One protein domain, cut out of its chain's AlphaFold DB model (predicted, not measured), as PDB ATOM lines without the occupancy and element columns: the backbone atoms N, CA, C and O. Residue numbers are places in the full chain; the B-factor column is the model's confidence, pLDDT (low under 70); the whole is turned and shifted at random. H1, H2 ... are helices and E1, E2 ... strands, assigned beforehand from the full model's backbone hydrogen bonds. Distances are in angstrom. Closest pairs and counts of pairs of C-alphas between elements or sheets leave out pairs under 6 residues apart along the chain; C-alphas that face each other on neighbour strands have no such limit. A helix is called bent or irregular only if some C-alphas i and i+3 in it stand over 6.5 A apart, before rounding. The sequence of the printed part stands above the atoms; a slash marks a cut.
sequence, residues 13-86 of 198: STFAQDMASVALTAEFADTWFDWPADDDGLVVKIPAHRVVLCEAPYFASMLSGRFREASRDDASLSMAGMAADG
ATOM      1  N   SER A  13     -23.712  31.053  12.827       84.25
ATOM      2  CA  SER A  13     -25.026  30.430  13.028       84.25
ATOM      3  C   SER A  13     -25.028  29.014  12.452       84.25
ATOM      4  O   SER A  13     -24.275  28.724  11.525       84.25
ATOM      5  N   THR A  14     -25.904  28.140  12.954       86.75
ATOM      6  CA  THR A  14     -26.075  26.794  12.380       86.75
ATOM      7  C   THR A  14     -26.430  26.871  10.898       86.75
ATOM      8  O   THR A  14     -25.848  26.165  10.093       86.75
ATOM      9  N   PHE A  15     -27.283  27.826  10.517       87.75
ATOM     10  CA  PHE A  15     -27.607  28.081   9.116       87.75
ATOM     11  C   PHE A  15     -26.370  28.431   8.277       87.75
ATOM     12  O   PHE A  15     -26.200  27.889   7.194       87.75
ATOM     13  N   ALA A  16     -25.496  29.319   8.759       87.56
ATOM     14  CA  ALA A  16     -24.292  29.695   8.022       87.56
ATOM     15  C   ALA A  16     -23.316  28.517   7.877       87.56
ATOM     16  O   ALA A  16     -22.690  28.388   6.832       87.56
ATOM     17  N   GLN A  17     -23.221  27.650   8.889       87.62
ATOM     18  CA  GLN A  17     -22.429  26.416   8.822       87.62
ATOM     19  C   GLN A  17     -23.006  25.427   7.808       87.62
ATOM     20  O   GLN A  17     -22.269  24.898   6.978       87.62
ATOM     21  N   ASP A  18     -24.321  25.216   7.846       90.94
ATOM     22  CA  ASP A  18     -25.012  24.329   6.912       90.94
ATOM     23  C   ASP A  18     -24.838  24.846   5.476       90.94
ATOM     24  O   ASP A  18     -24.420  24.102   4.591       90.94
ATOM     25  N   MET A  19     -25.038  26.148   5.252       92.62
ATOM     26  CA  MET A  19     -24.837  26.773   3.942       92.62
ATOM     27  C   MET A  19     -23.377  26.758   3.484       92.62
ATOM     28  O   MET A  19     -23.125  26.643   2.288       92.62
ATOM     29  N   ALA A  20     -22.409  26.831   4.402       90.31
ATOM     30  CA  ALA A  20     -20.995  26.696   4.062       90.31
ATOM     31  C   ALA A  20     -20.659  25.298   3.518       90.31
ATOM     32  O   ALA A  20     -19.759  25.186   2.691       90.31
ATOM     33  N   SER A  21     -21.382  24.253   3.941       90.06
ATOM     34  CA  SER A  21     -21.151  22.876   3.477       90.06
ATOM     35  C   SER A  21     -21.595  22.618   2.029       90.06
ATOM     36  O   SER A  21     -21.023  21.762   1.360       90.06
ATOM     37  N   VAL A  22     -22.572  23.386   1.536       92.62
ATOM     38  CA  VAL A  22     -23.070  23.337   0.145       92.62
ATOM     39  C   VAL A  22     -22.493  24.446  -0.739       92.62
ATOM     40  O   VAL A  22     -22.598  24.391  -1.965       92.62
ATOM     41  N   ALA A  23     -21.868  25.466  -0.153       91.75
ATOM     42  CA  ALA A  23     -21.232  26.533  -0.910       91.75
ATOM     43  C   ALA A  23     -20.070  25.990  -1.756       91.75
ATOM     44  O   ALA A  23     -19.217  25.255  -1.266       91.75
ATOM     45  N   LEU A  24     -20.032  26.382  -3.035       91.88
ATOM     46  CA  LEU A  24     -18.985  25.991  -3.988       91.88
ATOM     47  C   LEU A  24     -18.846  24.470  -4.193       91.88
ATOM     48  O   LEU A  24     -17.832  24.010  -4.725       91.88
ATOM     49  N   THR A  25     -19.862  23.683  -3.831       93.31
ATOM     50  CA  THR A  25     -19.925  22.249  -4.132       93.31
ATOM     51  C   THR A  25     -20.885  21.989  -5.290       93.31
ATOM     52  O   THR A  25     -21.750  22.800  -5.610       93.31
ATOM     53  N   ALA A  26     -20.724  20.845  -5.959       92.94
ATOM     54  CA  ALA A  26     -21.627  20.432  -7.034       92.94
ATOM     55  C   ALA A  26     -22.974  19.889  -6.513       92.94
ATOM     56  O   ALA A  26     -23.831  19.504  -7.307       92.94
ATOM     57  N   GLU A  27     -23.152  19.802  -5.193       93.38
ATOM     58  CA  GLU A  27     -24.370  19.286  -4.584       93.38
ATOM     59  C   GLU A  27     -25.519  20.264  -4.838       93.38
ATOM     60  O   GLU A  27     -25.455  21.396  -4.394       93.38
ATOM     61  N   PHE A  28     -26.547  19.829  -5.577       89.94
ATOM     62  CA  PHE A  28     -27.692  20.641  -6.027       89.94
ATOM     63  C   PHE A  28     -27.360  21.862  -6.902       89.94
ATOM     64  O   PHE A  28     -28.267  22.639  -7.210       89.94
ATOM     65  N   ALA A  29     -26.114  21.998  -7.361       92.62
ATOM     66  CA  ALA A  29     -25.715  23.082  -8.247       92.62
ATOM     67  C   ALA A  29     -26.521  23.047  -9.555       92.62
ATOM     68  O   ALA A  29     -26.651  22.006 -10.206       92.62
ATOM     69  N   ASP A  30     -27.057  24.200  -9.940       90.81
ATOM     70  CA  ASP A  30     -27.860  24.400 -11.151       90.81
ATOM     71  C   ASP A  30     -27.206  25.399 -12.122       90.81
ATOM     72  O   ASP A  30     -27.770  25.720 -13.171       90.81
ATOM     73  N   THR A  31     -26.008  25.885 -11.787       91.00
ATOM     74  CA  THR A  31     -25.173  26.730 -12.640       91.00
ATOM     75  C   THR A  31     -23.695  26.617 -12.258       91.00
ATOM     76  O   THR A  31     -23.349  26.224 -11.143       91.00
ATOM     77  N   TRP A  32     -22.811  26.951 -13.197       93.56
ATOM     78  CA  TRP A  32     -21.362  26.914 -13.021       93.56
ATOM     79  C   TRP A  32     -20.757  28.215 -13.525       93.56
ATOM     80  O   TRP A  32     -21.236  28.782 -14.499       93.56
ATOM     81  N   PHE A  33     -19.687  28.679 -12.897       93.50
ATOM     82  CA  PHE A  33     -18.847  29.730 -13.448       93.50
ATOM     83  C   PHE A  33     -17.622  29.112 -14.097       93.50
ATOM     84  O   PHE A  33     -16.926  28.314 -13.472       93.50
ATOM     85  N   ASP A  34     -17.353  29.516 -15.330       92.88
ATOM     86  CA  ASP A  34     -16.172  29.120 -16.079       92.88
ATOM     87  C   ASP A  34     -15.137  30.244 -15.954       92.88
ATOM     88  O   ASP A  34     -15.274  31.307 -16.572       92.88
ATOM     89  N   TRP A  35     -14.121  30.022 -15.120       92.56
ATOM     90  CA  TRP A  35     -13.047  30.977 -14.859       92.56
ATOM     91  C   TRP A  35     -11.765  30.574 -15.600       92.56
ATOM     92  O   TRP A  35     -11.259  29.482 -15.347       92.56
ATOM     93  N   PRO A  36     -11.207  31.404 -16.497       90.12
ATOM     94  CA  PRO A  36      -9.953  31.069 -17.171       90.12
ATOM     95  C   PRO A  36      -8.791  31.122 -16.166       90.12
ATOM     96  O   PRO A  36      -8.558  32.149 -15.533       90.12
ATOM     97  N   ALA A  37      -8.112  29.993 -15.974       75.81
ATOM     98  CA  ALA A  37      -7.038  29.829 -14.996       75.81
ATOM     99  C   ALA A  37      -5.678  30.311 -15.532       75.81
ATOM    100  O   ALA A  37      -4.834  30.747 -14.752       75.81
ATOM    101  N   ASP A  38      -5.472  30.207 -16.847       71.62
ATOM    102  CA  ASP A  38      -4.220  30.505 -17.541       71.62
ATOM    103  C   ASP A  38      -4.433  30.752 -19.050       71.62
ATOM    104  O   ASP A  38      -5.522  30.550 -19.600       71.62
ATOM    105  N   ASP A  39      -3.365  31.186 -19.729       65.44
ATOM    106  CA  ASP A  39      -3.319  31.375 -21.187       65.44
ATOM    107  C   ASP A  39      -3.387  30.043 -21.969       65.44
ATOM    108  O   ASP A  39      -3.640  30.047 -23.176       65.44
ATOM    109  N   ASP A  40      -3.199  28.902 -21.292       68.50
ATOM    110  CA  ASP A  40      -3.241  27.557 -21.880       68.50
ATOM    111  C   ASP A  40      -4.683  27.046 -22.082       68.50
ATOM    112  O   ASP A  40      -4.909  25.958 -22.626       68.50
ATOM    113  N   GLY A  41      -5.678  27.851 -21.694       69.56
ATOM    114  CA  GLY A  41      -7.097  27.561 -21.878       69.56
ATOM    115  C   GLY A  41      -7.676  26.645 -20.803       69.56
ATOM    116  O   GLY A  41      -8.770  26.102 -20.999       69.56
ATOM    117  N   LEU A  42      -6.981  26.459 -19.675       81.31
ATOM    118  CA  LEU A  42      -7.538  25.748 -18.533       81.31
ATOM    119  C   LEU A  42      -8.650  26.592 -17.901       81.31
ATOM    120  O   LEU A  42      -8.516  27.796 -17.693       81.31
ATOM    121  N   VAL A  43      -9.767  25.945 -17.572       88.31
ATOM    122  CA  VAL A  43     -10.930  26.600 -16.964       88.31
ATOM    123  C   VAL A  43     -11.184  26.000 -15.588       88.31
ATOM    124  O   VAL A  43     -11.428  24.798 -15.462       88.31
ATOM    125  N   VAL A  44     -11.174  26.840 -14.553       91.19
ATOM    126  CA  VAL A  44     -11.697  26.490 -13.231       91.19
ATOM    127  C   VAL A  44     -13.218  26.586 -13.287       91.19
ATOM    128  O   VAL A  44     -13.774  27.671 -13.450       91.19
ATOM    129  N   LYS A  45     -13.895  25.444 -13.138       92.56
ATOM    130  CA  LYS A  45     -15.352  25.400 -12.981       92.56
ATOM    131  C   LYS A  45     -15.738  25.558 -11.518       92.56
ATOM    132  O   LYS A  45     -15.350  24.740 -10.686       92.56
ATOM    133  N   ILE A  46     -16.542  26.572 -11.220       94.50
ATOM    134  CA  ILE A  46     -17.016  26.871  -9.867       94.50
ATOM    135  C   ILE A  46     -18.527  26.622  -9.823       94.50
ATOM    136  O   ILE A  46     -19.271  27.368 -10.460       94.50
ATOM    137  N   PRO A  47     -19.010  25.586  -9.122       95.19
ATOM    138  CA  PRO A  47     -20.439  25.313  -9.034       95.19
ATOM    139  C   PRO A  47     -21.145  26.342  -8.139       95.19
ATOM    140  O   PRO A  47     -20.574  26.847  -7.167       95.19
ATOM    141  N   ALA A  48     -22.396  26.656  -8.468       95.31
ATOM    142  CA  ALA A  48     -23.217  27.584  -7.707       95.31
ATOM    143  C   ALA A  48     -24.719  27.286  -7.853       95.31
ATOM    144  O   ALA A  48     -25.145  26.427  -8.623       95.31
ATOM    145  N   HIS A  49     -25.516  28.035  -7.091       94.06
ATOM    146  CA  HIS A  49     -26.961  27.905  -7.011       94.06
ATOM    147  C   HIS A  49     -27.621  29.222  -7.407       94.06
ATOM    148  O   HIS A  49     -27.459  30.233  -6.714       94.06
ATOM    149  N   ARG A  50     -28.410  29.226  -8.482       92.25
ATOM    150  CA  ARG A  50     -29.088  30.426  -9.004       92.25
ATOM    151  C   ARG A  50     -29.940  31.111  -7.940       92.25
ATOM    152  O   ARG A  50     -29.969  32.335  -7.888       92.25
ATOM    153  N   VAL A  51     -30.582  30.332  -7.063       91.94
ATOM    154  CA  VAL A  51     -31.394  30.863  -5.955       91.94
ATOM    155  C   VAL A  51     -30.583  31.735  -4.992       91.94
ATOM    156  O   VAL A  51     -31.094  32.747  -4.530       91.94
ATOM    157  N   VAL A  52     -29.317  31.391  -4.736       94.50
ATOM    158  CA  VAL A  52     -28.416  32.198  -3.896       94.50
ATOM    159  C   VAL A  52     -27.882  33.388  -4.690       94.50
ATOM    160  O   VAL A  52     -27.810  34.501  -4.177       94.50
ATOM    161  N   LEU A  53     -27.532  33.173  -5.961       93.62
ATOM    162  CA  LEU A  53     -26.956  34.212  -6.815       93.62
ATOM    163  C   LEU A  53     -27.914  35.385  -7.058       93.62
ATOM    164  O   LEU A  53     -27.474  36.532  -7.052       93.62
ATOM    165  N   CYS A  54     -29.210  35.121  -7.232       91.44
ATOM    166  CA  CYS A  54     -30.222  36.149  -7.500       91.44
ATOM    167  C   CYS A  54     -30.373  37.205  -6.389       91.44
ATOM    168  O   CYS A  54     -30.965  38.251  -6.644       91.44
ATOM    169  N   GLU A  55     -29.829  36.972  -5.193       90.94
ATOM    170  CA  GLU A  55     -29.781  37.981  -4.127       90.94
ATOM    171  C   GLU A  55     -28.793  39.120  -4.443       90.94
ATOM    172  O   GLU A  55     -28.950  40.237  -3.950       90.94
ATOM    173  N   ALA A  56     -27.786  38.873  -5.289       94.00
ATOM    174  CA  ALA A  56     -26.854  39.903  -5.735       94.00
ATOM    175  C   ALA A  56     -27.365  40.597  -7.011       94.00
ATOM    176  O   ALA A  56     -27.631  39.920  -8.011       94.00
ATOM    177  N   PRO A  57     -27.424  41.945  -7.052       93.12
ATOM    178  CA  PRO A  57     -27.917  42.690  -8.214       93.12
ATOM    179  C   PRO A  57     -27.210  42.349  -9.532       93.12
ATOM    180  O   PRO A  57     -27.849  42.307 -10.590       93.12
ATOM    181  N   TYR A  58     -25.900  42.087  -9.471       92.12
ATOM    182  CA  TYR A  58     -25.096  41.705 -10.630       92.12
ATOM    183  C   TYR A  58     -25.606  40.403 -11.263       92.12
ATOM    184  O   TYR A  58     -25.951  40.373 -12.448       92.12
ATOM    185  N   PHE A  59     -25.731  39.339 -10.466       92.00
ATOM    186  CA  PHE A  59     -26.186  38.045 -10.965       92.00
ATOM    187  C   PHE A  59     -27.682  38.032 -11.262       92.00
ATOM    188  O   PHE A  59     -28.078  37.441 -12.261       92.00
ATOM    189  N   ALA A  60     -28.515  38.733 -10.490       90.19
ATOM    190  CA  ALA A  60     -29.930  38.903 -10.819       90.19
ATOM    191  C   ALA A  60     -30.103  39.499 -12.227       90.19
ATOM    192  O   ALA A  60     -30.887  39.001 -13.037       90.19
ATOM    193  N   SER A  61     -29.309  40.524 -12.555       88.19
ATOM    194  CA  SER A  61     -29.307  41.139 -13.884       88.19
ATOM    195  C   SER A  61     -28.816  40.168 -14.960       88.19
ATOM    196  O   SER A  61     -29.456  40.047 -16.007       88.19
ATOM    197  N   MET A  62     -27.727  39.445 -14.691       85.19
ATOM    198  CA  MET A  62     -27.161  38.439 -15.597       85.19
ATOM    199  C   MET A  62     -28.157  37.307 -15.905       85.19
ATOM    200  O   MET A  62     -28.386  36.989 -17.071       85.19
ATOM    201  N   LEU A  63     -28.795  36.751 -14.871       83.06
ATOM    202  CA  LEU A  63     -29.703  35.601 -14.939       83.06
ATOM    203  C   LEU A  63     -31.118  35.965 -15.421       83.06
ATOM    204  O   LEU A  63     -31.872  35.082 -15.821       83.06
ATOM    205  N   SER A  64     -31.487  37.251 -15.431       80.50
ATOM    206  CA  SER A  64     -32.797  37.729 -15.916       80.50
ATOM    207  C   SER A  64     -32.983  37.684 -17.446       80.50
ATOM    208  O   SER A  64     -34.016  38.122 -17.952       80.50
ATOM    209  N   GLY A  65     -32.018  37.140 -18.200       64.44
ATOM    210  CA  GLY A  65     -32.176  36.833 -19.630       64.44
ATOM    211  C   GLY A  65     -31.635  37.879 -20.610       64.44
ATOM    212  O   GLY A  65     -31.975  37.844 -21.791       64.44
ATOM    213  N   ARG A  66     -30.787  38.816 -20.158       55.62
ATOM    214  CA  ARG A  66     -30.050  39.732 -21.061       55.62
ATOM    215  C   ARG A  66     -28.697  39.189 -21.516       55.62
ATOM    216  O   ARG A  66     -28.168  39.660 -22.520       55.62
ATOM    217  N   PHE A  67     -28.152  38.211 -20.802       55.66
ATOM    218  CA  PHE A  67     -26.967  37.471 -21.212       55.66
ATOM    219  C   PHE A  67     -27.410  36.187 -21.911       55.66
ATOM    220  O   PHE A  67     -28.351  35.539 -21.458       55.66
ATOM    221  N   ARG A  68     -26.773  35.842 -23.041       53.06
ATOM    222  CA  ARG A  68     -26.981  34.548 -23.706       53.06
ATOM    223  C   ARG A  68     -26.605  33.465 -22.700       53.06
ATOM    224  O   ARG A  68     -25.424  33.171 -22.555       53.06
ATOM    225  N   GLU A  69     -27.594  32.884 -22.028       53.53
ATOM    226  CA  GLU A  69     -27.443  31.535 -21.502       53.53
ATOM    227  C   GLU A  69     -26.970  30.698 -22.697       53.53
ATOM    228  O   GLU A  69     -27.602  30.701 -23.766       53.53
ATOM    229  N   ALA A  70     -25.801  30.064 -22.571       51.91
ATOM    230  CA  ALA A  70     -25.480  28.959 -23.455       51.91
ATOM    231  C   ALA A  70     -26.667  27.980 -23.381       51.91
ATOM    232  O   ALA A  70     -27.417  27.972 -22.404       51.91
ATOM    233  N   SER A  71     -26.940  27.278 -24.481       51.38
ATOM    234  CA  SER A  71     -28.096  26.378 -24.629       51.38
ATOM    235  C   SER A  71     -28.430  25.637 -23.335       51.38
ATOM    236  O   SER A  71     -27.506  25.270 -22.636       51.38
ATOM    237  N   ARG A  72     -29.708  25.343 -23.069       50.56
ATOM    238  CA  ARG A  72     -30.247  24.639 -21.878       50.56
ATOM    239  C   ARG A  72     -29.409  23.485 -21.273       50.56
ATOM    240  O   ARG A  72     -29.634  23.161 -20.116       50.56
ATOM    241  N   ASP A  73     -28.500  22.884 -22.040       54.03
ATOM    242  CA  ASP A  73     -27.568  21.824 -21.639       54.03
ATOM    243  C   ASP A  73     -26.225  22.328 -21.054       54.03
ATOM    244  O   ASP A  73     -25.463  21.535 -20.509       54.03
ATOM    245  N   ASP A  74     -25.929  23.626 -21.138       64.31
ATOM    246  CA  ASP A  74     -24.693  24.266 -20.683       64.31
ATOM    247  C   ASP A  74     -25.030  25.441 -19.751       64.31
ATOM    248  O   ASP A  74     -25.117  26.600 -20.150       64.31
ATOM    249  N   ALA A  75     -25.272  25.130 -18.474       77.25
ATOM    250  CA  ALA A  75     -25.577  26.112 -17.426       77.25
ATOM    251  C   ALA A  75     -24.329  26.882 -16.930       77.25
ATOM    252  O   ALA A  75     -24.326  27.412 -15.811       77.25
ATOM    253  N   SER A  76     -23.266  26.910 -17.740       86.31
ATOM    254  CA  SER A  76     -22.017  27.612 -17.464       86.31
ATOM    255  C   SER A  76     -22.103  29.099 -17.831       86.31
ATOM    256  O   SER A  76     -22.614  29.498 -18.880       86.31
ATOM    257  N   LEU A  77     -21.556  29.935 -16.957       87.94
ATOM    258  CA  LEU A  77     -21.440  31.379 -17.088       87.94
ATOM    259  C   LEU A  77     -19.959  31.729 -17.228       87.94
ATOM    260  O   LEU A  77     -19.170  31.499 -16.314       87.94
ATOM    261  N   SER A  78     -19.570  32.301 -18.366       88.69
ATOM    262  CA  SER A  78     -18.177  32.695 -18.592       88.69
ATOM    263  C   SER A  78     -17.795  33.910 -17.744       88.69
ATOM    264  O   SER A  78     -18.415  34.967 -17.867       88.69
ATOM    265  N   MET A  79     -16.736  33.776 -16.941       91.50
ATOM    266  CA  MET A  79     -16.146  34.857 -16.138       91.50
ATOM    267  C   MET A  79     -14.904  35.475 -16.799       91.50
ATOM    268  O   MET A  79     -14.143  36.188 -16.152       91.50
ATOM    269  N   ALA A  80     -14.702  35.251 -18.104       88.88
ATOM    270  CA  ALA A  80     -13.525  35.738 -18.824       88.88
ATOM    271  C   ALA A  80     -13.346  37.265 -18.746       88.88
ATOM    272  O   ALA A  80     -12.219  37.735 -18.675       88.88
ATOM    273  N   GLY A  81     -14.444  38.032 -18.710       88.44
ATOM    274  CA  GLY A  81     -14.381  39.484 -18.515       88.44
ATOM    275  C   GLY A  81     -13.799  39.873 -17.152       88.44
ATOM    276  O   GLY A  81     -12.883  40.679 -17.095       88.44
ATOM    277  N   MET A  82     -14.263  39.237 -16.069       90.56
ATOM    278  CA  MET A  82     -13.743  39.488 -14.718       90.56
ATOM    279  C   MET A  82     -12.270  39.093 -14.587       90.56
ATOM    280  O   MET A  82     -11.487  39.828 -13.993       90.56
ATOM    281  N   ALA A  83     -11.886  37.951 -15.159       89.81
ATOM    282  CA  ALA A  83     -10.496  37.511 -15.153       89.81
ATOM    283  C   ALA A  83      -9.593  38.446 -15.979       89.81
ATOM    284  O   ALA A  83      -8.492  38.775 -15.547       89.81
ATOM    285  N   ALA A  84     -10.067  38.928 -17.135       88.88
ATOM    286  CA  ALA A  84      -9.340  39.898 -17.959       88.88
ATOM    287  C   ALA A  84      -9.161  41.259 -17.264       88.88
ATOM    288  O   ALA A  84      -8.157  41.932 -17.497       88.88
ATOM    289  N   ASP A  85     -10.087  41.631 -16.376       89.00
ATOM    290  CA  ASP A  85      -9.972  42.811 -15.511       89.00
ATOM    291  C   ASP A  85      -8.980  42.608 -14.343       89.00
ATOM    292  O   ASP A  85      -8.796  43.503 -13.517       89.00
ATOM    293  N   GLY A  86      -8.310  41.450 -14.275       87.62
ATOM    294  CA  GLY A  86      -7.280  41.142 -13.281       87.62
ATOM    295  C   GLY A  86      -7.827  40.689 -11.929       87.62
ATOM    296  O   GLY A  86      -7.084  40.691 -10.951       87.62
TER     297      GLY A  86
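This is residues 13 to 86 of the 198 residues of the protein "BTB domain-containing protein" of Aphanomyces astaci (UniProt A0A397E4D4). A small three-stranded sheet, built on the hairpin of E1 and E2 with short E3 on the other side of E1, makes the middle of this domain, and residues 13 to 21, of which 14 to 21 belong to H1, stick out as a helical arm. From the end of E2 the chain swings out through H2 and H3, which meet beyond the sheet, then loops back to E3 and goes on into the short H4, residues 80 to 84, which only grazes the sheet, shortly before the printed part ends at residue 86. The printed part has 74 residues with four named helices and three named strands, in the order H1 E1 E2 H2 H3 E3 H4; the sheet runs E2 E1 E3 and is mixed, and the class is mixed, helices and strands. The whole is only just compact, close to loose, with a radius of gyration of the C-alphas of 13.5 A, and it spans 40 by 27 by 26 A, with the arm adding to the length.

Begin at H1, residues 14 to 22, which is not on the sheet and touches no helix. Go on to the hairpin of E1, residues 31 to 36, and E2, residues 43 to 48, which are antiparallel neighbours with 154 degrees between their directions. Look there for N 33 and O 46, 2.8 A apart, and N 44 and O 35, also 2.8 A apart, both within hydrogen-bond range. Next comes H2, residues 50 to 53, which is not on the sheet; the closest C-alphas of E1 and H2 are those of Thr 31 and Arg 50, 6.5 A apart. H3, residues 57 to 66, only just touches H2, with 3 pairs of C-alphas within 8 A, the closest being those of Leu 53 and Phe 59 at 5.7 A. H3 is not on the sheet, and it is apart from E1 and from E2. Then find E3, residues 76 to 78, an edge strand parallel to the inner strand E1, with 35 degrees between their directions; N 77 and O 32 are within hydrogen-bond range at 2.7 A, and N 34 and O 77 at 2.9 A. Last is H4, residues 80 to 84, which only grazes the sheet; its closest C-alphas with E1 are those of Ala 80 and Pro 36, 6.1 A apart. In H4 the one O i to N i+4 pair is within hydrogen-bond range, in H1 4 of 5 such pairs are and in H3 4 of 6, while H2 is too short for any.

Find C-alpha 14 at (-26.075, 26.794, 12.380); from there H1 runs 13.1 A to C-alpha 22. E1 starts at C-alpha 31, at (-25.173, 26.730, -12.640), and runs 16.5 A to C-alpha 36. E2 comes back over 15.4 A from C-alpha 43 to C-alpha 48. H2 covers 4.9 A from C-alpha 50 to C-alpha 53. H3 covers 13.4 A from C-alpha 57 to C-alpha 66 and is irregular, with C-alphas 63 and 66 standing 7.4 A apart. E3 is 6.5 A long, from C-alpha 76 to C-alpha 78. H4 is 6.0 A long and ends at C-alpha 84, at (-9.340, 39.898, -17.959).

The two C-alphas farthest apart are those of Ser 13 and Asp 40, at 41.2 A. Without the free stretch 13 to 21, the remaining 65 residues span 32 by 27 by 23 A. You will find no cut between residues 13 and 86, and no link is long. In the B-factor column the mean pLDDT of the printed part is 84.1; look for values under 70 at residues 39 to 41, between E1 and E2, and at residues 65 to 74, of which 65 and 66 belong to H3.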